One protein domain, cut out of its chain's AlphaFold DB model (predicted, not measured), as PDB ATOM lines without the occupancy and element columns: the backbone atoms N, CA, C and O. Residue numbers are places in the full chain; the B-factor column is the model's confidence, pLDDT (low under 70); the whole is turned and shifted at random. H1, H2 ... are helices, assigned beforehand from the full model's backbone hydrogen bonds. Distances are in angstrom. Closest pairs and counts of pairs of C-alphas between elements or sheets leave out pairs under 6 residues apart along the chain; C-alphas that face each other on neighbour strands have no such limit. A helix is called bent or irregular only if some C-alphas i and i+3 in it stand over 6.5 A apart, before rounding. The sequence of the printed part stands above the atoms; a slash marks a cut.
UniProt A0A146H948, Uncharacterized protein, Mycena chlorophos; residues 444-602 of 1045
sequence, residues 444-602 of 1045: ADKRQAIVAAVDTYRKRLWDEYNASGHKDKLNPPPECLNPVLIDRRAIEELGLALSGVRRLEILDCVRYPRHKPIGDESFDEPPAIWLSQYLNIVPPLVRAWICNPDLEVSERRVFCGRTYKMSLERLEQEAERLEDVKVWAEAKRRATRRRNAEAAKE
ATOM      1  N   ALA A 444     173.063 175.661 107.698       92.38
ATOM      2  CA  ALA A 444     171.990 175.550 106.713       92.38
ATOM      3  C   ALA A 444     172.225 174.348 105.786       92.38
ATOM      4  O   ALA A 444     171.374 173.462 105.728       92.38
ATOM      5  N   ASP A 445     173.415 174.243 105.185       93.88
ATOM      6  CA  ASP A 445     173.786 173.143 104.280       93.88
ATOM      7  C   ASP A 445     173.651 171.783 104.977       93.88
ATOM      8  O   ASP A 445     173.132 170.823 104.409       93.88
ATOM      9  N   LYS A 446     174.041 171.704 106.259       93.94
ATOM     10  CA  LYS A 446     173.857 170.496 107.078       93.94
ATOM     11  C   LYS A 446     172.384 170.123 107.247       93.94
ATOM     12  O   LYS A 446     172.062 168.943 107.172       93.94
ATOM     13  N   ARG A 447     171.487 171.095 107.465       95.19
ATOM     14  CA  ARG A 447     170.035 170.834 107.537       95.19
ATOM     15  C   ARG A 447     169.499 170.370 106.187       95.19
ATOM     16  O   ARG A 447     168.789 169.371 106.150       95.19
ATOM     17  N   GLN A 448     169.878 171.042 105.102       95.44
ATOM     18  CA  GLN A 448     169.440 170.700 103.750       95.44
ATOM     19  C   GLN A 448     169.897 169.293 103.337       95.44
ATOM     20  O   GLN A 448     169.087 168.519 102.836       95.44
ATOM     21  N   ALA A 449     171.147 168.919 103.624       95.00
ATOM     22  CA  ALA A 449     171.673 167.580 103.347       95.00
ATOM     23  C   ALA A 449     170.959 166.476 104.152       95.00
ATOM     24  O   ALA A 449     170.699 165.398 103.619       95.00
ATOM     25  N   ILE A 450     170.597 166.746 105.414       96.44
ATOM     26  CA  ILE A 450     169.814 165.814 106.245       96.44
ATOM     27  C   ILE A 450     168.404 165.624 105.672       96.44
ATOM     28  O   ILE A 450     167.959 164.487 105.543       96.44
ATOM     29  N   VAL A 451     167.719 166.715 105.306       95.88
ATOM     30  CA  VAL A 451     166.374 166.663 104.705       95.88
ATOM     31  C   VAL A 451     166.410 165.902 103.378       95.88
ATOM     32  O   VAL A 451     165.704 164.910 103.237       95.88
ATOM     33  N   ALA A 452     167.315 166.263 102.464       95.69
ATOM     34  CA  ALA A 452     167.446 165.605 101.164       95.69
ATOM     35  C   ALA A 452     167.723 164.093 101.273       95.69
ATOM     36  O   ALA A 452     167.175 163.306 100.501       95.69
ATOM     37  N   ALA A 453     168.537 163.663 102.244       95.19
ATOM     38  CA  ALA A 453     168.792 162.244 102.492       95.19
ATOM     39  C   ALA A 453     167.548 161.505 103.023       95.19
ATOM     40  O   ALA A 453     167.246 160.404 102.563       95.19
ATOM     41  N   VAL A 454     166.802 162.118 103.950       95.69
ATOM     42  CA  VAL A 454     165.545 161.564 104.489       95.69
ATOM     43  C   VAL A 454     164.468 161.480 103.406       95.69
ATOM     44  O   VAL A 454     163.785 160.463 103.308       95.69
ATOM     45  N   ASP A 455     164.345 162.496 102.554       94.44
ATOM     46  CA  ASP A 455     163.372 162.510 101.458       94.44
ATOM     47  C   ASP A 455     163.733 161.492 100.368       94.44
ATOM     48  O   ASP A 455     162.857 160.786  99.872       94.44
ATOM     49  N   THR A 456     165.025 161.328 100.058       94.50
ATOM     50  CA  THR A 456     165.513 160.270  99.151       94.50
ATOM     51  C   THR A 456     165.168 158.878  99.688       94.50
ATOM     52  O   THR A 456     164.701 158.018  98.941       94.50
ATOM     53  N   TYR A 457     165.343 158.657 100.993       94.44
ATOM     54  CA  TYR A 457     164.986 157.401 101.652       94.44
ATOM     55  C   TYR A 457     163.471 157.151 101.664       94.44
ATOM     56  O   TYR A 457     163.016 156.066 101.302       94.44
ATOM     57  N   ARG A 458     162.667 158.166 102.009       93.00
ATOM     58  CA  ARG A 458     161.197 158.090 101.963       93.00
ATOM     59  C   ARG A 458     160.692 157.794 100.556       93.00
ATOM     60  O   ARG A 458     159.820 156.945 100.399       93.00
ATOM     61  N   LYS A 459     161.261 158.449  99.541       93.88
ATOM     62  CA  LYS A 459     160.950 158.175  98.136       93.88
ATOM     63  C   LYS A 459     161.263 156.721  97.786       93.88
ATOM     64  O   LYS A 459     160.395 156.043  97.254       93.88
ATOM     65  N   ARG A 460     162.442 156.214  98.167       93.62
ATOM     66  CA  ARG A 460     162.812 154.808  97.961       93.62
ATOM     67  C   ARG A 460     161.803 153.838  98.593       93.62
ATOM     68  O   ARG A 460     161.408 152.893  97.924       93.62
ATOM     69  N   LEU A 461     161.346 154.080  99.826       90.94
ATOM     70  CA  LEU A 461     160.308 153.250 100.459       90.94
ATOM     71  C   LEU A 461     158.974 153.287  99.696       90.94
ATOM     72  O   LEU A 461     158.308 152.260  99.579       90.94
ATOM     73  N   TRP A 462     158.582 154.445  99.159       90.50
ATOM     74  CA  TRP A 462     157.393 154.571  98.308       90.50
ATOM     75  C   TRP A 462     157.556 153.883  96.947       90.50
ATOM     76  O   TRP A 462     156.610 153.261  96.465       90.50
ATOM     77  N   ASP A 463     158.738 153.957  96.340       91.62
ATOM     78  CA  ASP A 463     159.052 153.288  95.076       91.62
ATOM     79  C   ASP A 463     159.064 151.756  95.266       91.62
ATOM     80  O   ASP A 463     158.421 151.042  94.499       91.62
ATOM     81  N   GLU A 464     159.684 151.247  96.341       89.56
ATOM     82  CA  GLU A 464     159.646 149.827  96.733       89.56
ATOM     83  C   GLU A 464     158.208 149.354  97.034       89.56
ATOM     84  O   GLU A 464     157.786 148.301  96.548       89.56
ATOM     85  N   TYR A 465     157.414 150.154  97.757       88.88
ATOM     86  CA  TYR A 465     155.994 149.880  98.004       88.88
ATOM     87  C   TYR A 465     155.197 149.763  96.696       88.88
ATOM     88  O   TYR A 465     154.472 148.787  96.486       88.88
ATOM     89  N   ASN A 466     155.371 150.719  95.782       89.88
ATOM     90  CA  ASN A 466     154.677 150.743  94.495       89.88
ATOM     91  C   ASN A 466     155.108 149.598  93.567       89.88
ATOM     92  O   ASN A 466     154.258 149.047  92.865       89.88
ATOM     93  N   ALA A 467     156.393 149.233  93.582       89.62
ATOM     94  CA  ALA A 467     156.953 148.163  92.759       89.62
ATOM     95  C   ALA A 467     156.599 146.751  93.261       89.62
ATOM     96  O   ALA A 467     156.584 145.814  92.468       89.62
ATOM     97  N   SER A 468     156.285 146.587  94.551       86.38
ATOM     98  CA  SER A 468     156.080 145.279  95.198       86.38
ATOM     99  C   SER A 468     154.941 144.410  94.636       86.38
ATOM    100  O   SER A 468     154.831 143.244  95.011       86.38
ATOM    101  N   GLY A 469     154.048 144.958  93.800       81.25
ATOM    102  CA  GLY A 469     152.910 144.246  93.190       81.25
ATOM    103  C   GLY A 469     151.810 143.784  94.162       81.25
ATOM    104  O   GLY A 469     150.697 143.489  93.737       81.25
ATOM    105  N   HIS A 470     152.080 143.769  95.468       74.50
ATOM    106  CA  HIS A 470     151.193 143.300  96.531       74.50
ATOM    107  C   HIS A 470     150.661 144.459  97.384       74.50
ATOM    108  O   HIS A 470     150.770 144.449  98.612       74.50
ATOM    109  N   LYS A 471     150.037 145.445  96.725       69.75
ATOM    110  CA  LYS A 471     149.416 146.611  97.383       69.75
ATOM    111  C   LYS A 471     148.377 146.219  98.446       69.75
ATOM    112  O   LYS A 471     148.219 146.939  99.420       69.75
ATOM    113  N   ASP A 472     147.757 145.046  98.316       72.00
ATOM    114  CA  ASP A 472     146.768 144.527  99.273       72.00
ATOM    115  C   ASP A 472     147.382 143.880 100.536       72.00
ATOM    116  O   ASP A 472     146.648 143.482 101.441       72.00
ATOM    117  N   LYS A 473     148.712 143.703 100.601       68.94
ATOM    118  CA  LYS A 473     149.407 143.015 101.716       68.94
ATOM    119  C   LYS A 473     150.432 143.873 102.453       68.94
ATOM    120  O   LYS A 473     150.914 143.462 103.507       68.94
ATOM    121  N   LEU A 474     150.788 145.029 101.906       66.81
ATOM    122  CA  LEU A 474     151.685 145.987 102.538       66.81
ATOM    123  C   LEU A 474     150.868 147.213 102.937       66.81
ATOM    124  O   LEU A 474     150.081 147.720 102.148       66.81
ATOM    125  N   ASN A 475     151.076 147.710 104.154       72.62
ATOM    126  CA  ASN A 475     150.585 149.037 104.507       72.62
ATOM    127  C   ASN A 475     151.463 150.081 103.796       72.62
ATOM    128  O   ASN A 475     152.682 149.873 103.729       72.62
ATOM    129  N   PRO A 476     150.899 151.199 103.301       75.38
ATOM    130  CA  PRO A 476     151.703 152.297 102.775       75.38
ATOM    131  C   PRO A 476     152.691 152.792 103.846       75.38
ATOM    132  O   PRO A 476     152.366 152.702 105.037       75.38
ATOM    133  N   PRO A 477     153.873 153.317 103.461       79.69
ATOM    134  CA  PRO A 477     154.825 153.893 104.404       79.69
ATOM    135  C   PRO A 477     154.115 154.914 105.311       79.69
ATOM    136  O   PRO A 477     153.625 155.927 104.807       79.69
ATOM    137  N   PRO A 478     153.989 154.648 106.623       77.75
ATOM    138  CA  PRO A 478     153.149 155.458 107.493       77.75
ATOM    139  C   PRO A 478     153.736 156.861 107.664       77.75
ATOM    140  O   PRO A 478     154.955 157.027 107.766       77.75
ATOM    141  N   GLU A 479     152.869 157.872 107.736       83.00
ATOM    142  CA  GLU A 479     153.285 159.250 108.000       83.00
ATOM    143  C   GLU A 479     153.902 159.353 109.400       83.00
ATOM    144  O   GLU A 479     153.222 159.350 110.424       83.00
ATOM    145  N   CYS A 480     155.231 159.395 109.442       84.56
ATOM    146  CA  CYS A 480     155.987 159.432 110.686       84.56
ATOM    147  C   CYS A 480     155.914 160.833 111.305       84.56
ATOM    148  O   CYS A 480     156.458 161.791 110.747       84.56
ATOM    149  N   LEU A 481     155.278 160.940 112.477       86.94
ATOM    150  CA  LEU A 481     155.035 162.209 113.174       86.94
ATOM    151  C   LEU A 481     156.305 162.821 113.793       86.94
ATOM    152  O   LEU A 481     156.286 163.969 114.231       86.94
ATOM    153  N   ASN A 482     157.411 162.074 113.861       92.12
ATOM    154  CA  ASN A 482     158.663 162.544 114.449       92.12
ATOM    155  C   ASN A 482     159.474 163.428 113.468       92.12
ATOM    156  O   ASN A 482     160.003 162.918 112.476       92.12
ATOM    157  N   PRO A 483     159.676 164.732 113.747       95.06
ATOM    158  CA  PRO A 483     160.456 165.604 112.871       95.06
ATOM    159  C   PRO A 483     161.955 165.311 113.022       95.06
ATOM    160  O   PRO A 483     162.525 165.498 114.098       95.06
ATOM    161  N   VAL A 484     162.637 164.860 111.962       96.19
ATOM    162  CA  VAL A 484     164.070 164.496 112.044       96.19
ATOM    163  C   VAL A 484     164.917 165.671 112.544       96.19
ATOM    164  O   VAL A 484     165.708 165.508 113.475       96.19
ATOM    165  N   LEU A 485     164.689 166.872 112.006       96.81
ATOM    166  CA  LEU A 485     165.260 168.113 112.525       96.81
ATOM    167  C   LEU A 485     164.328 168.736 113.570       96.81
ATOM    168  O   LEU A 485     163.196 169.090 113.256       96.81
ATOM    169  N   ILE A 486     164.839 168.932 114.784       96.56
ATOM    170  CA  ILE A 486     164.133 169.661 115.844       96.56
ATOM    171  C   ILE A 486     164.227 171.183 115.677       96.56
ATOM    172  O   ILE A 486     165.183 171.733 115.098       96.56
ATOM    173  N   ASP A 487     163.194 171.847 116.193       95.94
ATOM    174  CA  ASP A 487     163.099 173.294 116.320       95.94
ATOM    175  C   ASP A 487     163.957 173.804 117.493       95.94
ATOM    176  O   ASP A 487     164.690 173.053 118.140       95.94
ATOM    177  N   ARG A 488     163.909 175.112 117.760       92.69
ATOM    178  CA  ARG A 488     164.703 175.705 118.841       92.69
ATOM    179  C   ARG A 488     164.239 175.248 120.228       92.69
ATOM    180  O   ARG A 488     165.089 175.000 121.078       92.69
ATOM    181  N   ARG A 489     162.928 175.126 120.448       95.12
ATOM    182  CA  ARG A 489     162.363 174.777 121.754       95.12
ATOM    183  C   ARG A 489     162.737 173.351 122.156       95.12
ATOM    184  O   ARG A 489     163.262 173.147 123.245       95.12
ATOM    185  N   ALA A 490     162.585 172.389 121.248       94.62
ATOM    186  CA  ALA A 490     162.981 171.007 121.493       94.62
ATOM    187  C   ALA A 490     164.509 170.841 121.656       94.62
ATOM    188  O   ALA A 490     164.948 169.914 122.330       94.62
ATOM    189  N   ILE A 491     165.337 171.740 121.097       95.81
ATOM    190  CA  ILE A 491     166.786 171.793 121.389       95.81
ATOM    191  C   ILE A 491     167.049 172.273 122.828       95.81
ATOM    192  O   ILE A 491     167.960 171.759 123.477       95.81
ATOM    193  N   GLU A 492     166.279 173.239 123.333       93.62
ATOM    194  CA  GLU A 492     166.411 173.764 124.700       93.62
ATOM    195  C   GLU A 492     165.933 172.726 125.742       93.62
ATOM    196  O   GLU A 492     166.668 172.426 126.684       93.62
ATOM    197  N   GLU A 493     164.786 172.075 125.510       96.06
ATOM    198  CA  GLU A 493     164.271 170.955 126.325       96.06
ATOM    199  C   GLU A 493     165.253 169.761 126.345       96.06
ATOM    200  O   GLU A 493     165.570 169.208 127.401       96.06
ATOM    201  N   LEU A 494     165.832 169.414 125.189       96.62
ATOM    202  CA  LEU A 494     166.897 168.416 125.075       96.62
ATOM    203  C   LEU A 494     168.182 168.814 125.815       96.62
ATOM    204  O   LEU A 494     168.837 167.954 126.404       96.62
ATOM    205  N   GLY A 495     168.558 170.093 125.783       94.50
ATOM    206  CA  GLY A 495     169.717 170.610 126.508       94.50
ATOM    207  C   GLY A 495     169.573 170.435 128.021       94.50
ATOM    208  O   GLY A 495     170.521 170.007 128.681       94.50
ATOM    209  N   LEU A 496     168.375 170.683 128.560       94.44
ATOM    210  CA  LEU A 496     168.055 170.441 129.970       94.44
ATOM    211  C   LEU A 496     168.152 168.947 130.319       94.44
ATOM    212  O   LEU A 496     168.867 168.589 131.257       94.44
ATOM    213  N   ALA A 497     167.536 168.071 129.519       96.00
ATOM    214  CA  ALA A 497     167.601 166.621 129.729       96.00
ATOM    215  C   ALA A 497     169.048 166.080 129.678       96.00
ATOM    216  O   ALA A 497     169.479 165.330 130.556       96.00
ATOM    217  N   LEU A 498     169.848 166.519 128.695       96.06
ATOM    218  CA  LEU A 498     171.265 166.152 128.571       96.06
ATOM    219  C   LEU A 498     172.149 166.706 129.699       96.06
ATOM    220  O   LEU A 498     173.199 166.121 129.986       96.06
ATOM    221  N   SER A 499     171.746 167.804 130.343       92.81
ATOM    222  CA  SER A 499     172.425 168.341 131.526       92.81
ATOM    223  C   SER A 499     172.286 167.389 132.720       92.81
ATOM    224  O   SER A 499     173.295 167.043 133.340       92.81
ATOM    225  N   GLY A 500     171.075 166.868 132.967       92.62
ATOM    226  CA  GLY A 500     170.800 165.896 134.035       92.62
ATOM    227  C   GLY A 500     171.673 164.639 133.941       92.62
ATOM    228  O   GLY A 500     172.315 164.246 134.916       92.62
ATOM    229  N   VAL A 501     171.812 164.077 132.735       93.88
ATOM    230  CA  VAL A 501     172.667 162.898 132.479       93.88
ATOM    231  C   VAL A 501     174.151 163.226 132.247       93.88
ATOM    232  O   VAL A 501     174.957 162.319 132.024       93.88
ATOM    233  N   ARG A 502     174.546 164.507 132.319       91.50
ATOM    234  CA  ARG A 502     175.915 165.016 132.085       91.50
ATOM    235  C   ARG A 502     176.498 164.633 130.711       91.50
ATOM    236  O   ARG A 502     177.665 164.242 130.622       91.50
ATOM    237  N   ARG A 503     175.695 164.731 129.641       94.81
ATOM    238  CA  ARG A 503     176.063 164.348 128.256       94.81
ATOM    239  C   ARG A 503     175.813 165.447 127.213       94.81
ATOM    240  O   ARG A 503     175.489 165.165 126.060       94.81
ATOM    241  N   LEU A 504     175.996 166.710 127.607       95.44
ATOM    242  CA  LEU A 504     175.853 167.879 126.724       95.44
ATOM    243  C   LEU A 504     176.726 167.811 125.454       95.44
ATOM    244  O   LEU A 504     176.376 168.437 124.457       95.44
ATOM    245  N   GLU A 505     177.810 167.022 125.431       94.62
ATOM    246  CA  GLU A 505     178.632 166.828 124.227       94.62
ATOM    247  C   GLU A 505     177.891 166.156 123.052       94.62
ATOM    248  O   GLU A 505     178.351 166.235 121.915       94.62
ATOM    249  N   ILE A 506     176.742 165.517 123.300       96.31
ATOM    250  CA  ILE A 506     175.932 164.843 122.270       96.31
ATOM    251  C   ILE A 506     174.962 165.824 121.580       96.31
ATOM    252  O   ILE A 506     174.446 165.519 120.504       96.31
ATOM    253  N   LEU A 507     174.746 167.026 122.131       96.56
ATOM    254  CA  LEU A 507     173.725 167.972 121.659       96.56
ATOM    255  C   LEU A 507     173.849 168.303 120.160       96.56
ATOM    256  O   LEU A 507     172.846 168.280 119.447       96.56
ATOM    257  N   ASP A 508     175.063 168.528 119.649       94.81
ATOM    258  CA  ASP A 508     175.279 168.800 118.220       94.81
ATOM    259  C   ASP A 508     175.003 167.581 117.323       94.81
ATOM    260  O   ASP A 508     174.511 167.746 116.205       94.81
ATOM    261  N   CYS A 509     175.229 166.357 117.820       96.25
ATOM    262  CA  CYS A 509     174.890 165.120 117.105       96.25
ATOM    263  C   CYS A 509     173.372 164.911 117.000       96.25
ATOM    264  O   CYS A 509     172.913 164.270 116.060       96.25
ATOM    265  N   VAL A 510     172.587 165.459 117.934       96.81
ATOM    266  CA  VAL A 510     171.114 165.434 117.885       96.81
ATOM    267  C   VAL A 510     170.546 166.597 117.075       96.81
ATOM    268  O   VAL A 510     169.527 166.457 116.399       96.81
ATOM    269  N   ARG A 511     171.198 167.759 117.140       96.12
ATOM    270  CA  ARG A 511     170.821 168.960 116.388       96.12
ATOM    271  C   ARG A 511     171.049 168.794 114.885       96.12
ATOM    272  O   ARG A 511     170.297 169.363 114.094       96.12
ATOM    273  N   TYR A 512     172.061 168.011 114.513       97.25
ATOM    274  CA  TYR A 512     172.380 167.628 113.138       97.25
ATOM    275  C   TYR A 512     172.628 166.108 113.060       97.25
ATOM    276  O   TYR A 512     173.785 165.687 112.967       97.25
ATOM    277  N   PRO A 513     171.569 165.269 113.108       97.31
ATOM    278  CA  PRO A 513     171.707 163.816 113.034       97.31
ATOM    279  C   PRO A 513     172.481 163.389 111.787       97.31
ATOM    280  O   PRO A 513     172.273 163.928 110.698       97.31
ATOM    281  N   ARG A 514     173.386 162.413 111.930       95.75
ATOM    282  CA  ARG A 514     174.165 161.922 110.784       95.75
ATOM    283  C   ARG A 514     173.213 161.314 109.752       95.75
ATOM    284  O   ARG A 514     172.330 160.538 110.114       95.75
ATOM    285  N   HIS A 515     173.416 161.669 108.485       95.56
ATOM    286  CA  HIS A 515     172.601 161.234 107.344       95.56
ATOM    287  C   HIS A 515     173.382 160.380 106.328       95.56
ATOM    288  O   HIS A 515     172.813 159.934 105.338       95.56
ATOM    289  N   LYS A 516     174.676 160.143 106.578       93.19
ATOM    290  CA  LYS A 516     175.531 159.202 105.842       93.19
ATOM    291  C   LYS A 516     176.116 158.179 106.829       93.19
ATOM    292  O   LYS A 516     176.382 158.576 107.972       93.19
ATOM    293  N   PRO A 517     176.301 156.909 106.428       90.62
ATOM    294  CA  PRO A 517     177.041 155.925 107.218       90.62
ATOM    295  C   PRO A 517     178.527 156.313 107.322       90.62
ATOM    296  O   PRO A 517     179.045 157.029 106.463       90.62
ATOM    297  N   ILE A 518     179.210 155.855 108.375       86.94
ATOM    298  CA  ILE A 518     180.656 156.044 108.578       86.94
ATOM    299  C   ILE A 518     181.375 154.686 108.575       86.94
ATOM    300  O   ILE A 518     181.084 153.830 109.409       86.94
ATOM    301  N   GLY A 519     182.360 154.517 107.684       84.94
ATOM    302  CA  GLY A 519     183.152 153.285 107.567       84.94
ATOM    303  C   GLY A 519     182.277 152.063 107.273       84.94
ATOM    304  O   GLY A 519     181.373 152.130 106.443       84.94
ATOM    305  N   ASP A 520     182.491 150.976 108.019       74.88
ATOM    306  CA  ASP A 520     181.744 149.712 107.902       74.88
ATOM    307  C   ASP A 520     180.248 149.804 108.309       74.88
ATOM    308  O   ASP A 520     179.544 148.795 108.328       74.88
ATOM    309  N   GLU A 521     179.709 150.999 108.605       81.06
ATOM    310  CA  GLU A 521     178.258 151.249 108.742       81.06
ATOM    311  C   GLU A 521     177.481 151.079 107.408       81.06
ATOM    312  O   GLU A 521     176.294 151.384 107.362       81.06
ATOM    313  N   SER A 522     178.089 150.578 106.323       80.00
ATOM    314  CA  SER A 522     177.458 150.399 104.997       80.00
ATOM    315  C   SER A 522     176.169 149.562 105.001       80.00
ATOM    316  O   SER A 522     175.323 149.730 104.124       80.00
ATOM    317  N   PHE A 523     176.001 148.691 105.999       84.00
ATOM    318  CA  PHE A 523     174.811 147.862 106.201       84.00
ATOM    319  C   PHE A 523     173.855 148.390 107.284       84.00
ATOM    320  O   PHE A 523     172.943 147.655 107.667       84.00
ATOM    321  N   ASP A 524     174.064 149.590 107.842       89.38
ATOM    322  CA  ASP A 524     173.196 150.205 108.858       89.38
ATOM    323  C   ASP A 524     172.635 151.555 108.409       89.38
ATOM    324  O   ASP A 524     173.283 152.346 107.726       89.38
ATOM    325  N   GLU A 525     171.409 151.840 108.834       94.00
ATOM    326  CA  GLU A 525     170.778 153.121 108.554       94.00
ATOM    327  C   GLU A 525     171.336 154.197 109.504       94.00
ATOM    328  O   GLU A 525     171.449 153.974 110.713       94.00
ATOM    329  N   PRO A 526     171.715 155.387 109.009       96.06
ATOM    330  CA  PRO A 526     172.284 156.412 109.871       96.06
ATOM    331  C   PRO A 526     171.186 157.071 110.740       96.06
ATOM    332  O   PRO A 526     170.010 157.054 110.368       96.06
ATOM    333  N   PRO A 527     171.524 157.687 111.894       97.12
ATOM    334  CA  PRO A 527     170.558 158.225 112.862       97.12
ATOM    335  C   PRO A 527     169.421 159.095 112.300       97.12
ATOM    336  O   PRO A 527     168.308 159.028 112.815       97.12
ATOM    337  N   ALA A 528     169.664 159.890 111.250       97.31
ATOM    338  CA  ALA A 528     168.615 160.671 110.585       97.31
ATOM    339  C   ALA A 528     167.515 159.790 109.962       97.31
ATOM    340  O   ALA A 528     166.334 160.125 110.051       97.31
ATOM    341  N   ILE A 529     167.903 158.657 109.369       96.56
ATOM    342  CA  ILE A 529     166.998 157.694 108.739       96.56
ATOM    343  C   ILE A 529     166.221 156.924 109.805       96.56
ATOM    344  O   ILE A 529     164.993 156.904 109.737       96.56
ATOM    345  N   TRP A 530     166.889 156.429 110.855       96.19
ATOM    346  CA  TRP A 530     166.205 155.814 111.999       96.19
ATOM    347  C   TRP A 530     165.157 156.745 112.610       96.19
ATOM    348  O   TRP A 530     164.015 156.334 112.789       96.19
ATOM    349  N   LEU A 531     165.499 158.012 112.880       97.12
ATOM    350  CA  LEU A 531     164.539 158.997 113.397       97.12
ATOM    351  C   LEU A 531     163.347 159.218 112.454       97.12
ATOM    352  O   LEU A 531     162.253 159.503 112.939       97.12
ATOM    353  N   SER A 532     163.536 159.076 111.139       95.62
ATOM    354  CA  SER A 532     162.477 159.266 110.142       95.62
ATOM    355  C   SER A 532     161.435 158.142 110.090       95.62
ATOM    356  O   SER A 532     160.393 158.357 109.476       95.62
ATOM    357  N   GLN A 533     161.699 156.995 110.736       94.69
ATOM    358  CA  GLN A 533     160.815 155.818 110.803       94.69
ATOM    359  C   GLN A 533     159.928 155.763 112.060       94.69
ATOM    360  O   GLN A 533     159.078 154.877 112.172       94.69
ATOM    361  N   TYR A 534     160.141 156.642 113.047       95.75
ATOM    362  CA  TYR A 534     159.345 156.622 114.278       95.75
ATOM    363  C   TYR A 534     157.947 157.175 114.011       95.75
ATOM    364  O   TYR A 534     157.785 158.335 113.626       95.75
ATOM    365  N   LEU A 535     156.938 156.347 114.288       93.94
ATOM    366  CA  LEU A 535     155.527 156.717 114.152       93.94
ATOM    367  C   LEU A 535     155.144 157.859 115.099       93.94
ATOM    368  O   LEU A 535     154.412 158.764 114.716       93.94
ATOM    369  N   ASN A 536     155.671 157.815 116.326       95.44
ATOM    370  CA  ASN A 536     155.382 158.752 117.407       95.44
ATOM    371  C   ASN A 536     156.547 159.722 117.635       95.44
ATOM    372  O   ASN A 536     157.700 159.406 117.335       95.44
ATOM    373  N   ILE A 537     156.256 160.890 118.217       95.50
ATOM    374  CA  ILE A 537     157.272 161.871 118.622       95.50
ATOM    375  C   ILE A 537     158.256 161.211 119.598       95.50
ATOM    376  O   ILE A 537     157.849 160.587 120.576       95.50
ATOM    377  N   VAL A 538     159.557 161.341 119.327       97.62
ATOM    378  CA  VAL A 538     160.611 160.687 120.118       97.62
ATOM    379  C   VAL A 538     161.062 161.596 121.270       97.62
ATOM    380  O   VAL A 538     161.577 162.683 120.984       97.62
ATOM    381  N   PRO A 539     160.957 161.162 122.546       97.88
ATOM    382  CA  PRO A 539     161.393 161.949 123.699       97.88
ATOM    383  C   PRO A 539     162.885 162.322 123.663       97.88
ATOM    384  O   PRO A 539     163.688 161.600 123.053       97.88
ATOM    385  N   PRO A 540     163.307 163.403 124.350       98.00
ATOM    386  CA  PRO A 540     164.651 163.960 124.194       98.00
ATOM    387  C   PRO A 540     165.793 162.972 124.469       98.00
ATOM    388  O   PRO A 540     166.729 162.888 123.672       98.00
ATOM    389  N   LEU A 541     165.713 162.176 125.543       97.81
ATOM    390  CA  LEU A 541     166.765 161.209 125.889       97.81
ATOM    391  C   LEU A 541     166.807 160.007 124.937       97.81
ATOM    392  O   LEU A 541     167.897 159.575 124.561       97.81
ATOM    393  N   VAL A 542     165.653 159.525 124.464       98.25
ATOM    394  CA  VAL A 542     165.570 158.466 123.440       98.25
ATOM    395  C   VAL A 542     166.204 158.953 122.134       98.25
ATOM    396  O   VAL A 542     167.055 158.277 121.556       98.25
ATOM    397  N   ARG A 543     165.877 160.179 121.704       98.00
ATOM    398  CA  ARG A 543     166.482 160.830 120.532       98.00
ATOM    399  C   ARG A 543     167.996 161.004 120.698       98.00
ATOM    400  O   ARG A 543     168.749 160.730 119.760       98.00
ATOM    401  N   ALA A 544     168.449 161.425 121.879       97.88
ATOM    402  CA  ALA A 544     169.867 161.543 122.197       97.88
ATOM    403  C   ALA A 544     170.601 160.198 122.148       97.88
ATOM    404  O   ALA A 544     171.738 160.144 121.681       97.88
ATOM    405  N   TRP A 545     169.952 159.118 122.586       97.94
ATOM    406  CA  TRP A 545     170.516 157.772 122.555       97.94
ATOM    407  C   TRP A 545     170.698 157.264 121.121       97.94
ATOM    408  O   TRP A 545     171.778 156.789 120.775       97.94
ATOM    409  N   ILE A 546     169.702 157.465 120.249       97.81
ATOM    410  CA  ILE A 546     169.783 157.130 118.811       97.81
ATOM    411  C   ILE A 546     170.957 157.865 118.139       97.81
ATOM    412  O   ILE A 546     171.723 157.269 117.377       97.81
ATOM    413  N   CYS A 547     171.132 159.152 118.452       97.50
ATOM    414  CA  CYS A 547     172.186 159.997 117.880       97.50
ATOM    415  C   CYS A 547     173.552 159.866 118.581       97.50
ATOM    416  O   CYS A 547     174.499 160.549 118.186       97.50
ATOM    417  N   ASN A 548     173.676 159.031 119.617       97.12
ATOM    418  CA  ASN A 548     174.896 158.910 120.411       97.12
ATOM    419  C   ASN A 548     176.045 158.312 119.560       97.12
ATOM    420  O   ASN A 548     175.930 157.172 119.090       97.12
ATOM    421  N   PRO A 549     177.171 159.030 119.369       95.19
ATOM    422  CA  PRO A 549     178.316 158.530 118.607       95.19
ATOM    423  C   PRO A 549     179.158 157.500 119.380       95.19
ATOM    424  O   PRO A 549     180.003 156.841 118.779       95.19
ATOM    425  N   ASP A 550     178.945 157.356 120.693       94.56
ATOM    426  CA  ASP A 550     179.571 156.317 121.520       94.56
ATOM    427  C   ASP A 550     178.748 155.005 121.547       94.56
ATOM    428  O   ASP A 550     179.184 154.036 122.160       94.56
ATOM    429  N   LEU A 551     177.561 154.955 120.927       94.69
ATOM    430  CA  LEU A 551     176.740 153.739 120.853       94.69
ATOM    431  C   LEU A 551     177.200 152.854 119.685       94.69
ATOM    432  O   LEU A 551     177.440 153.365 118.588       94.69
ATOM    433  N   GLU A 552     177.308 151.538 119.896       92.62
ATOM    434  CA  GLU A 552     177.661 150.623 118.806       92.62
ATOM    435  C   GLU A 552     176.543 150.564 117.752       92.62
ATOM    436  O   GLU A 552     175.363 150.673 118.070       92.62
ATOM    437  N   VAL A 553     176.912 150.356 116.487       93.12
ATOM    438  CA  VAL A 553     175.992 150.183 115.348       93.12
ATOM    439  C   VAL A 553     174.952 149.086 115.633       93.12
ATOM    440  O   VAL A 553     173.751 149.289 115.465       93.12
ATOM    441  N   SER A 554     175.408 147.946 116.160       93.19
ATOM    442  CA  SER A 554     174.562 146.820 116.566       93.19
ATOM    443  C   SER A 554     173.599 147.192 117.707       93.19
ATOM    444  O   SER A 554     172.400 146.925 117.619       93.19
ATOM    445  N   GLU A 555     174.095 147.873 118.747       94.44
ATOM    446  CA  GLU A 555     173.302 148.363 119.880       94.44
ATOM    447  C   GLU A 555     172.261 149.404 119.431       94.44
ATOM    448  O   GLU A 555     171.109 149.339 119.865       94.44
ATOM    449  N   ARG A 556     172.625 150.321 118.519       95.62
ATOM    450  CA  ARG A 556     171.711 151.307 117.916       95.62
ATOM    451  C   ARG A 556     170.602 150.615 117.132       95.62
ATOM    452  O   ARG A 556     169.438 150.937 117.359       95.62
ATOM    453  N   ARG A 557     170.937 149.653 116.267       95.12
ATOM    454  CA  ARG A 557     169.967 148.876 115.481       95.12
ATOM    455  C   ARG A 557     168.991 148.108 116.371       95.12
ATOM    456  O   ARG A 557     167.786 148.180 116.151       95.12
ATOM    457  N   VAL A 558     169.490 147.407 117.392       96.06
ATOM    458  CA  VAL A 558     168.648 146.664 118.350       96.06
ATOM    459  C   VAL A 558     167.747 147.613 119.141       96.06
ATOM    460  O   VAL A 558     166.567 147.319 119.337       96.06
ATOM    461  N   PHE A 559     168.271 148.767 119.565       97.38
ATOM    462  CA  PHE A 559     167.480 149.787 120.242       97.38
ATOM    463  C   PHE A 559     166.374 150.321 119.325       97.38
ATOM    464  O   PHE A 559     165.202 150.177 119.665       97.38
ATOM    465  N   CYS A 560     166.727 150.832 118.141       96.56
ATOM    466  CA  CYS A 560     165.780 151.426 117.198       96.56
ATOM    467  C   CYS A 560     164.730 150.422 116.722       96.56
ATOM    468  O   CYS A 560     163.543 150.727 116.783       96.56
ATOM    469  N   GLY A 561     165.136 149.203 116.351       95.38
ATOM    470  CA  GLY A 561     164.231 148.130 115.931       95.38
ATOM    471  C   GLY A 561     163.244 147.677 117.017       95.38
ATOM    472  O   GLY A 561     162.180 147.152 116.693       95.38
ATOM    473  N   ARG A 562     163.543 147.924 118.300       96.75
ATOM    474  CA  ARG A 562     162.606 147.726 119.418       96.75
ATOM    475  C   ARG A 562     161.697 148.941 119.644       96.75
ATOM    476  O   ARG A 562     160.537 148.753 120.005       96.75
ATOM    477  N   THR A 563     162.199 150.165 119.470       97.06
ATOM    478  CA  THR A 563     161.508 151.396 119.901       97.06
ATOM    479  C   THR A 563     160.717 152.112 118.801       97.06
ATOM    480  O   THR A 563     159.746 152.783 119.132       97.06
ATOM    481  N   TYR A 564     161.025 151.949 117.507       95.56
ATOM    482  CA  TYR A 564     160.361 152.703 116.417       95.56
ATOM    483  C   TYR A 564     158.836 152.502 116.305       95.56
ATOM    484  O   TYR A 564     158.125 153.373 115.803       95.56
ATOM    485  N   LYS A 565     158.335 151.370 116.819       94.06
ATOM    486  CA  LYS A 565     156.911 150.989 116.875       94.06
ATOM    487  C   LYS A 565     156.275 151.128 118.268       94.06
ATOM    488  O   LYS A 565     155.145 150.690 118.462       94.06
ATOM    489  N   MET A 566     156.980 151.685 119.255       96.88
ATOM    490  CA  MET A 566     156.416 151.897 120.594       96.88
ATOM    491  C   MET A 566     155.387 153.035 120.604       96.88
ATOM    492  O   MET A 566     155.533 154.022 119.883       96.88
ATOM    493  N   SER A 567     154.361 152.901 121.452       96.31
ATOM    494  CA  SER A 567     153.463 154.003 121.817       96.31
ATOM    495  C   SER A 567     154.227 155.109 122.550       96.31
ATOM    496  O   SER A 567     155.292 154.855 123.117       96.31
ATOM    497  N   LEU A 568     153.669 156.325 122.572       96.06
ATOM    498  CA  LEU A 568     154.280 157.477 123.244       96.06
ATOM    499  C   LEU A 568     154.607 157.176 124.720       96.06
ATOM    500  O   LEU A 568     155.758 157.309 125.115       96.06
ATOM    501  N   GLU A 569     153.656 156.616 125.474       97.31
ATOM    502  CA  GLU A 569     153.839 156.188 126.876       97.31
ATOM    503  C   GLU A 569     155.029 155.227 127.075       97.31
ATOM    504  O   GLU A 569     155.758 155.300 128.062       97.31
ATOM    505  N   ARG A 570     155.264 154.306 126.127       97.38
ATOM    506  CA  ARG A 570     156.396 153.365 126.193       97.38
ATOM    507  C   ARG A 570     157.720 154.022 125.810       97.38
ATOM    508  O   ARG A 570     158.763 153.620 126.322       97.38
ATOM    509  N   LEU A 571     157.692 155.022 124.929       97.44
ATOM    510  CA  LEU A 571     158.862 155.850 124.637       97.44
ATOM    511  C   LEU A 571     159.219 156.746 125.832       97.44
ATOM    512  O   LEU A 571     160.402 156.945 126.086       97.44
ATOM    513  N   GLU A 572     158.230 157.235 126.582       97.00
ATOM    514  CA  GLU A 572     158.426 157.983 127.832       97.00
ATOM    515  C   GLU A 572     159.039 157.099 128.929       97.00
ATOM    516  O   GLU A 572     160.042 157.486 129.517       97.00
ATOM    517  N   GLN A 573     158.554 155.865 129.117       97.31
ATOM    518  CA  GLN A 573     159.175 154.888 130.033       97.31
ATOM    519  C   GLN A 573     160.630 154.549 129.656       97.31
ATOM    520  O   GLN A 573     161.494 154.389 130.520       97.31
ATOM    521  N   GLU A 574     160.942 154.442 128.360       97.75
ATOM    522  CA  GLU A 574     162.327 154.243 127.912       97.75
ATOM    523  C   GLU A 574     163.166 155.531 128.065       97.75
ATOM    524  O   GLU A 574     164.374 155.441 128.277       97.75
ATOM    525  N   ALA A 575     162.551 156.720 128.029       97.31
ATOM    526  CA  ALA A 575     163.212 157.988 128.342       97.31
ATOM    527  C   ALA A 575     163.555 158.100 129.836       97.31
ATOM    528  O   ALA A 575     164.702 158.401 130.151       97.31
ATOM    529  N   GLU A 576     162.616 157.770 130.729       97.12
ATOM    530  CA  GLU A 576     162.816 157.692 132.186       97.12
ATOM    531  C   GLU A 576     163.944 156.703 132.528       97.12
ATOM    532  O   GLU A 576     164.878 157.017 133.264       97.12
ATOM    533  N   ARG A 577     163.960 155.526 131.885       96.88
ATOM    534  CA  ARG A 577     165.068 154.563 132.012       96.88
ATOM    535  C   ARG A 577     166.425 155.144 131.582       96.88
ATOM    536  O   ARG A 577     167.461 154.738 132.114       96.88
ATOM    537  N   LEU A 578     166.437 156.056 130.612       97.50
ATOM    538  CA  LEU A 578     167.639 156.747 130.141       97.50
ATOM    539  C   LEU A 578     168.038 157.943 131.024       97.50
ATOM    540  O   LEU A 578     169.094 158.521 130.769       97.50
ATOM    541  N   GLU A 579     167.287 158.298 132.069       96.62
ATOM    542  CA  GLU A 579     167.712 159.301 133.060       96.62
ATOM    543  C   GLU A 579     168.825 158.782 133.990       96.62
ATOM    544  O   GLU A 579     169.584 159.575 134.553       96.62
ATOM    545  N   ASP A 580     169.010 157.457 134.117       96.12
ATOM    546  CA  ASP A 580     170.123 156.906 134.897       96.12
ATOM    547  C   ASP A 580     171.476 157.195 134.219       96.12
ATOM    548  O   ASP A 580     171.893 156.565 133.239       96.12
ATOM    549  N   VAL A 581     172.222 158.120 134.829       93.06
ATOM    550  CA  VAL A 581     173.603 158.504 134.495       93.06
ATOM    551  C   VAL A 581     174.523 157.287 134.284       93.06
ATOM    552  O   VAL A 581     175.461 157.348 133.481       93.06
ATOM    553  N   LYS A 582     174.280 156.159 134.970       95.69
ATOM    554  CA  LYS A 582     175.071 154.925 134.819       95.69
ATOM    555  C   LYS A 582     174.961 154.329 133.417       95.69
ATOM    556  O   LYS A 582     175.977 153.855 132.912       95.69
ATOM    557  N   VAL A 583     173.790 154.392 132.780       96.00
ATOM    558  CA  VAL A 583     173.547 153.841 131.432       96.00
ATOM    559  C   VAL A 583     174.412 154.575 130.400       96.00
ATOM    560  O   VAL A 583     175.149 153.956 129.627       96.00
ATOM    561  N   TRP A 584     174.441 155.908 130.471       95.69
ATOM    562  CA  TRP A 584     175.308 156.751 129.642       95.69
ATOM    563  C   TRP A 584     176.798 156.561 129.937       95.69
ATOM    564  O   TRP A 584     177.617 156.504 129.012       95.69
ATOM    565  N   ALA A 585     177.163 156.447 131.217       93.00
ATOM    566  CA  ALA A 585     178.539 156.199 131.628       93.00
ATOM    567  C   ALA A 585     179.039 154.823 131.156       93.00
ATOM    568  O   ALA A 585     180.214 154.689 130.806       93.00
ATOM    569  N   GLU A 586     178.175 153.806 131.116       94.62
ATOM    570  CA  GLU A 586     178.524 152.484 130.609       94.62
ATOM    571  C   GLU A 586     178.754 152.491 129.094       94.62
ATOM    572  O   GLU A 586     179.812 152.031 128.663       94.62
ATOM    573  N   ALA A 587     177.857 153.087 128.299       92.00
ATOM    574  CA  ALA A 587     178.062 153.233 126.853       92.00
ATOM    575  C   ALA A 587     179.399 153.939 126.537       92.00
ATOM    576  O   ALA A 587     180.233 153.415 125.796       92.00
ATOM    577  N   LYS A 588     179.691 155.060 127.217       92.50
ATOM    578  CA  LYS A 588     180.967 155.788 127.081       92.50
ATOM    579  C   LYS A 588     182.186 154.934 127.458       92.50
ATOM    580  O   LYS A 588     183.228 155.011 126.801       92.50
ATOM    581  N   ARG A 589     182.074 154.082 128.486       93.50
ATOM    582  CA  ARG A 589     183.125 153.116 128.865       93.50
ATOM    583  C   ARG A 589     183.300 152.016 127.814       93.50
ATOM    584  O   ARG A 589     184.446 151.661 127.536       93.50
ATOM    585  N   ARG A 590     182.217 151.492 127.223       92.94
ATOM    586  CA  ARG A 590     182.270 150.486 126.141       92.94
ATOM    587  C   ARG A 590     182.969 151.057 124.903       92.94
ATOM    588  O   ARG A 590     183.976 150.488 124.483       92.94
ATOM    589  N   ALA A 591     182.557 152.232 124.425       90.69
ATOM    590  CA  ALA A 591     183.216 152.942 123.322       90.69
ATOM    591  C   ALA A 591     184.711 153.185 123.573       90.69
ATOM    592  O   ALA A 591     185.547 152.907 122.714       90.69
ATOM    593  N   THR A 592     185.070 153.642 124.777       90.62
ATOM    594  CA  THR A 592     186.476 153.866 125.153       90.62
ATOM    595  C   THR A 592     187.289 152.567 125.141       90.62
ATOM    596  O   THR A 592     188.408 152.541 124.630       90.62
ATOM    597  N   ARG A 593     186.731 151.463 125.662       93.38
ATOM    598  CA  ARG A 593     187.368 150.133 125.597       93.38
ATOM    599  C   ARG A 593     187.552 149.660 124.155       93.38
ATOM    600  O   ARG A 593     188.612 149.119 123.853       93.38
ATOM    601  N   ARG A 594     186.564 149.888 123.280       88.50
ATOM    602  CA  ARG A 594     186.632 149.544 121.855       88.50
ATOM    603  C   ARG A 594     187.747 150.315 121.139       88.50
ATOM    604  O   ARG A 594     188.644 149.664 120.612       88.50
ATOM    605  N   ARG A 595     187.773 151.654 121.224       87.62
ATOM    606  CA  ARG A 595     188.836 152.482 120.608       87.62
ATOM    607  C   ARG A 595     190.232 152.074 121.098       87.62
ATOM    608  O   ARG A 595     191.161 151.952 120.305       87.62
ATOM    609  N   ASN A 596     190.376 151.770 122.392       89.88
ATOM    610  CA  ASN A 596     191.633 151.262 122.951       89.88
ATOM    611  C   ASN A 596     192.008 149.862 122.421       89.88
ATOM    612  O   ASN A 596     193.190 149.583 122.230       89.88
ATOM    613  N   ALA A 597     191.032 148.979 122.188       91.69
ATOM    614  CA  ALA A 597     191.260 147.645 121.633       91.69
ATOM    615  C   ALA A 597     191.594 147.681 120.130       91.69
ATOM    616  O   ALA A 597     192.446 146.916 119.686       91.69
ATOM    617  N   GLU A 598     190.972 148.578 119.363       86.94
ATOM    618  CA  GLU A 598     191.297 148.842 117.955       86.94
ATOM    619  C   GLU A 598     192.721 149.402 117.831       86.94
ATOM    620  O   GLU A 598     193.557 148.776 117.179       86.94
ATOM    621  N   ALA A 599     193.064 150.448 118.591       87.38
ATOM    622  CA  ALA A 599     194.427 150.985 118.646       87.38
ATOM    623  C   ALA A 599     195.471 149.951 119.123       87.38
ATOM    624  O   ALA A 599     196.627 149.975 118.697       87.38
ATOM    625  N   ALA A 600     195.093 149.009 119.998       90.00
ATOM    626  CA  ALA A 600     195.967 147.909 120.410       90.00
ATOM    627  C   ALA A 600     196.139 146.832 119.320       90.00
ATOM    628  O   ALA A 600     197.223 146.260 119.205       90.00
ATOM    629  N   LYS A 601     195.105 146.554 118.511       89.06
ATOM    630  CA  LYS A 601     195.199 145.669 117.336       89.06
ATOM    631  C   LYS A 601     196.060 146.296 116.241       89.06
ATOM    632  O   LYS A 601     196.920 145.614 115.694       89.06
ATOM    633  N   GLU A 602     195.886 147.586 115.972       84.38
ATOM    634  CA  GLU A 602     196.688 148.325 114.995       84.38
ATOM    635  C   GLU A 602     198.173 148.353 115.394       84.38
ATOM    636  O   GLU A 602     199.037 147.990 114.599       84.38
TER     637      GLU A 602
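This is residues 444 to 602 of the 1045 residues of an uncharacterized protein of Mycena chlorophos (UniProt A0A146H948). A cluster of short, mostly crossed helices is gathered round the short helix H6, with H2 and H3 as a helical hairpin, H5, H7 and H8 about it. The long helix H1 packs on H5 at one side of this cluster, and the long helix H9 runs off at another, its residues 595 to 602 sticking out, as do residues 467 to 473, of which 467 is the last residue of H1. The printed part has 159 residues with nine named helices, H1 to H9 in order, and no named strand; the class is all helix. It is compact, with a radius of gyration of the C-alphas of 16.7 A, and spans 49 by 41 by 32 A.

H1, residues 444 to 467, touches H5, residues 527 to 532, with residues 450 to 457 alone; the closest C-alphas, of Val 454 and Ile 529, are 5.9 A apart, at a steep tilt of 55 degrees, the same way. H2, residues 488 to 500, and H3, residues 504 to 511, form a hairpin at a shallow tilt of 28 degrees, closest at the C-alphas of Leu 498 and Leu 504, 5.2 A. H4, residues 519 to 523, touches no helix. The hub is H6, residues 540 to 546, touching five helices. It touches H2 about perpendicular at 81 degrees, the closest C-alphas being those of Leu 494 and Pro 540, 5.1 A. It touches H3 at Val 510 and Ala 544, C-alphas 5.9 A apart, and H5 at Pro 527 and Ile 546, C-alphas 6.1 A apart. H6 and H7, residues 553 to 563, only just touch, with 3 pairs of C-alphas within 8 A, the closest being those of Ile 546 and Arg 556, 6.2 A. H8, residues 568 to 577, touches H6 at Leu 541 and Ala 575, C-alphas 5.4 A apart. H9, residues 581 to 602, touches no helix; it is close to H2 but not clearly touching. Every O i to N i+4 pair is within hydrogen-bond range in H1, H2, H5, H6, H7, H8 and H9; H3 has 2 of 4, and H4 has 0 of 1, with 0 of 2 O i to N i+3 pairs.

H1 begins at C-alpha 444 (171.990, 175.550, 106.713) and is 34.2 A long. H2 measures 19.1 A and H7 15.2 A. H3 and H4 are irregular: C-alphas 505 and 508 are 7.2 A apart, C-alphas 520 and 523 7.4 A. H9, 31.9 A long, ends at C-alpha 602 (196.688, 148.325, 114.995).

The C-alphas farthest apart, of Asp 472 and Ala 600, are 53.7 A apart. The printed part has no cut. The link from H1 to H2, 20 residues, is long. Mean pLDDT of the printed part is 92.6; residues 471, 473 and 474 are under 70.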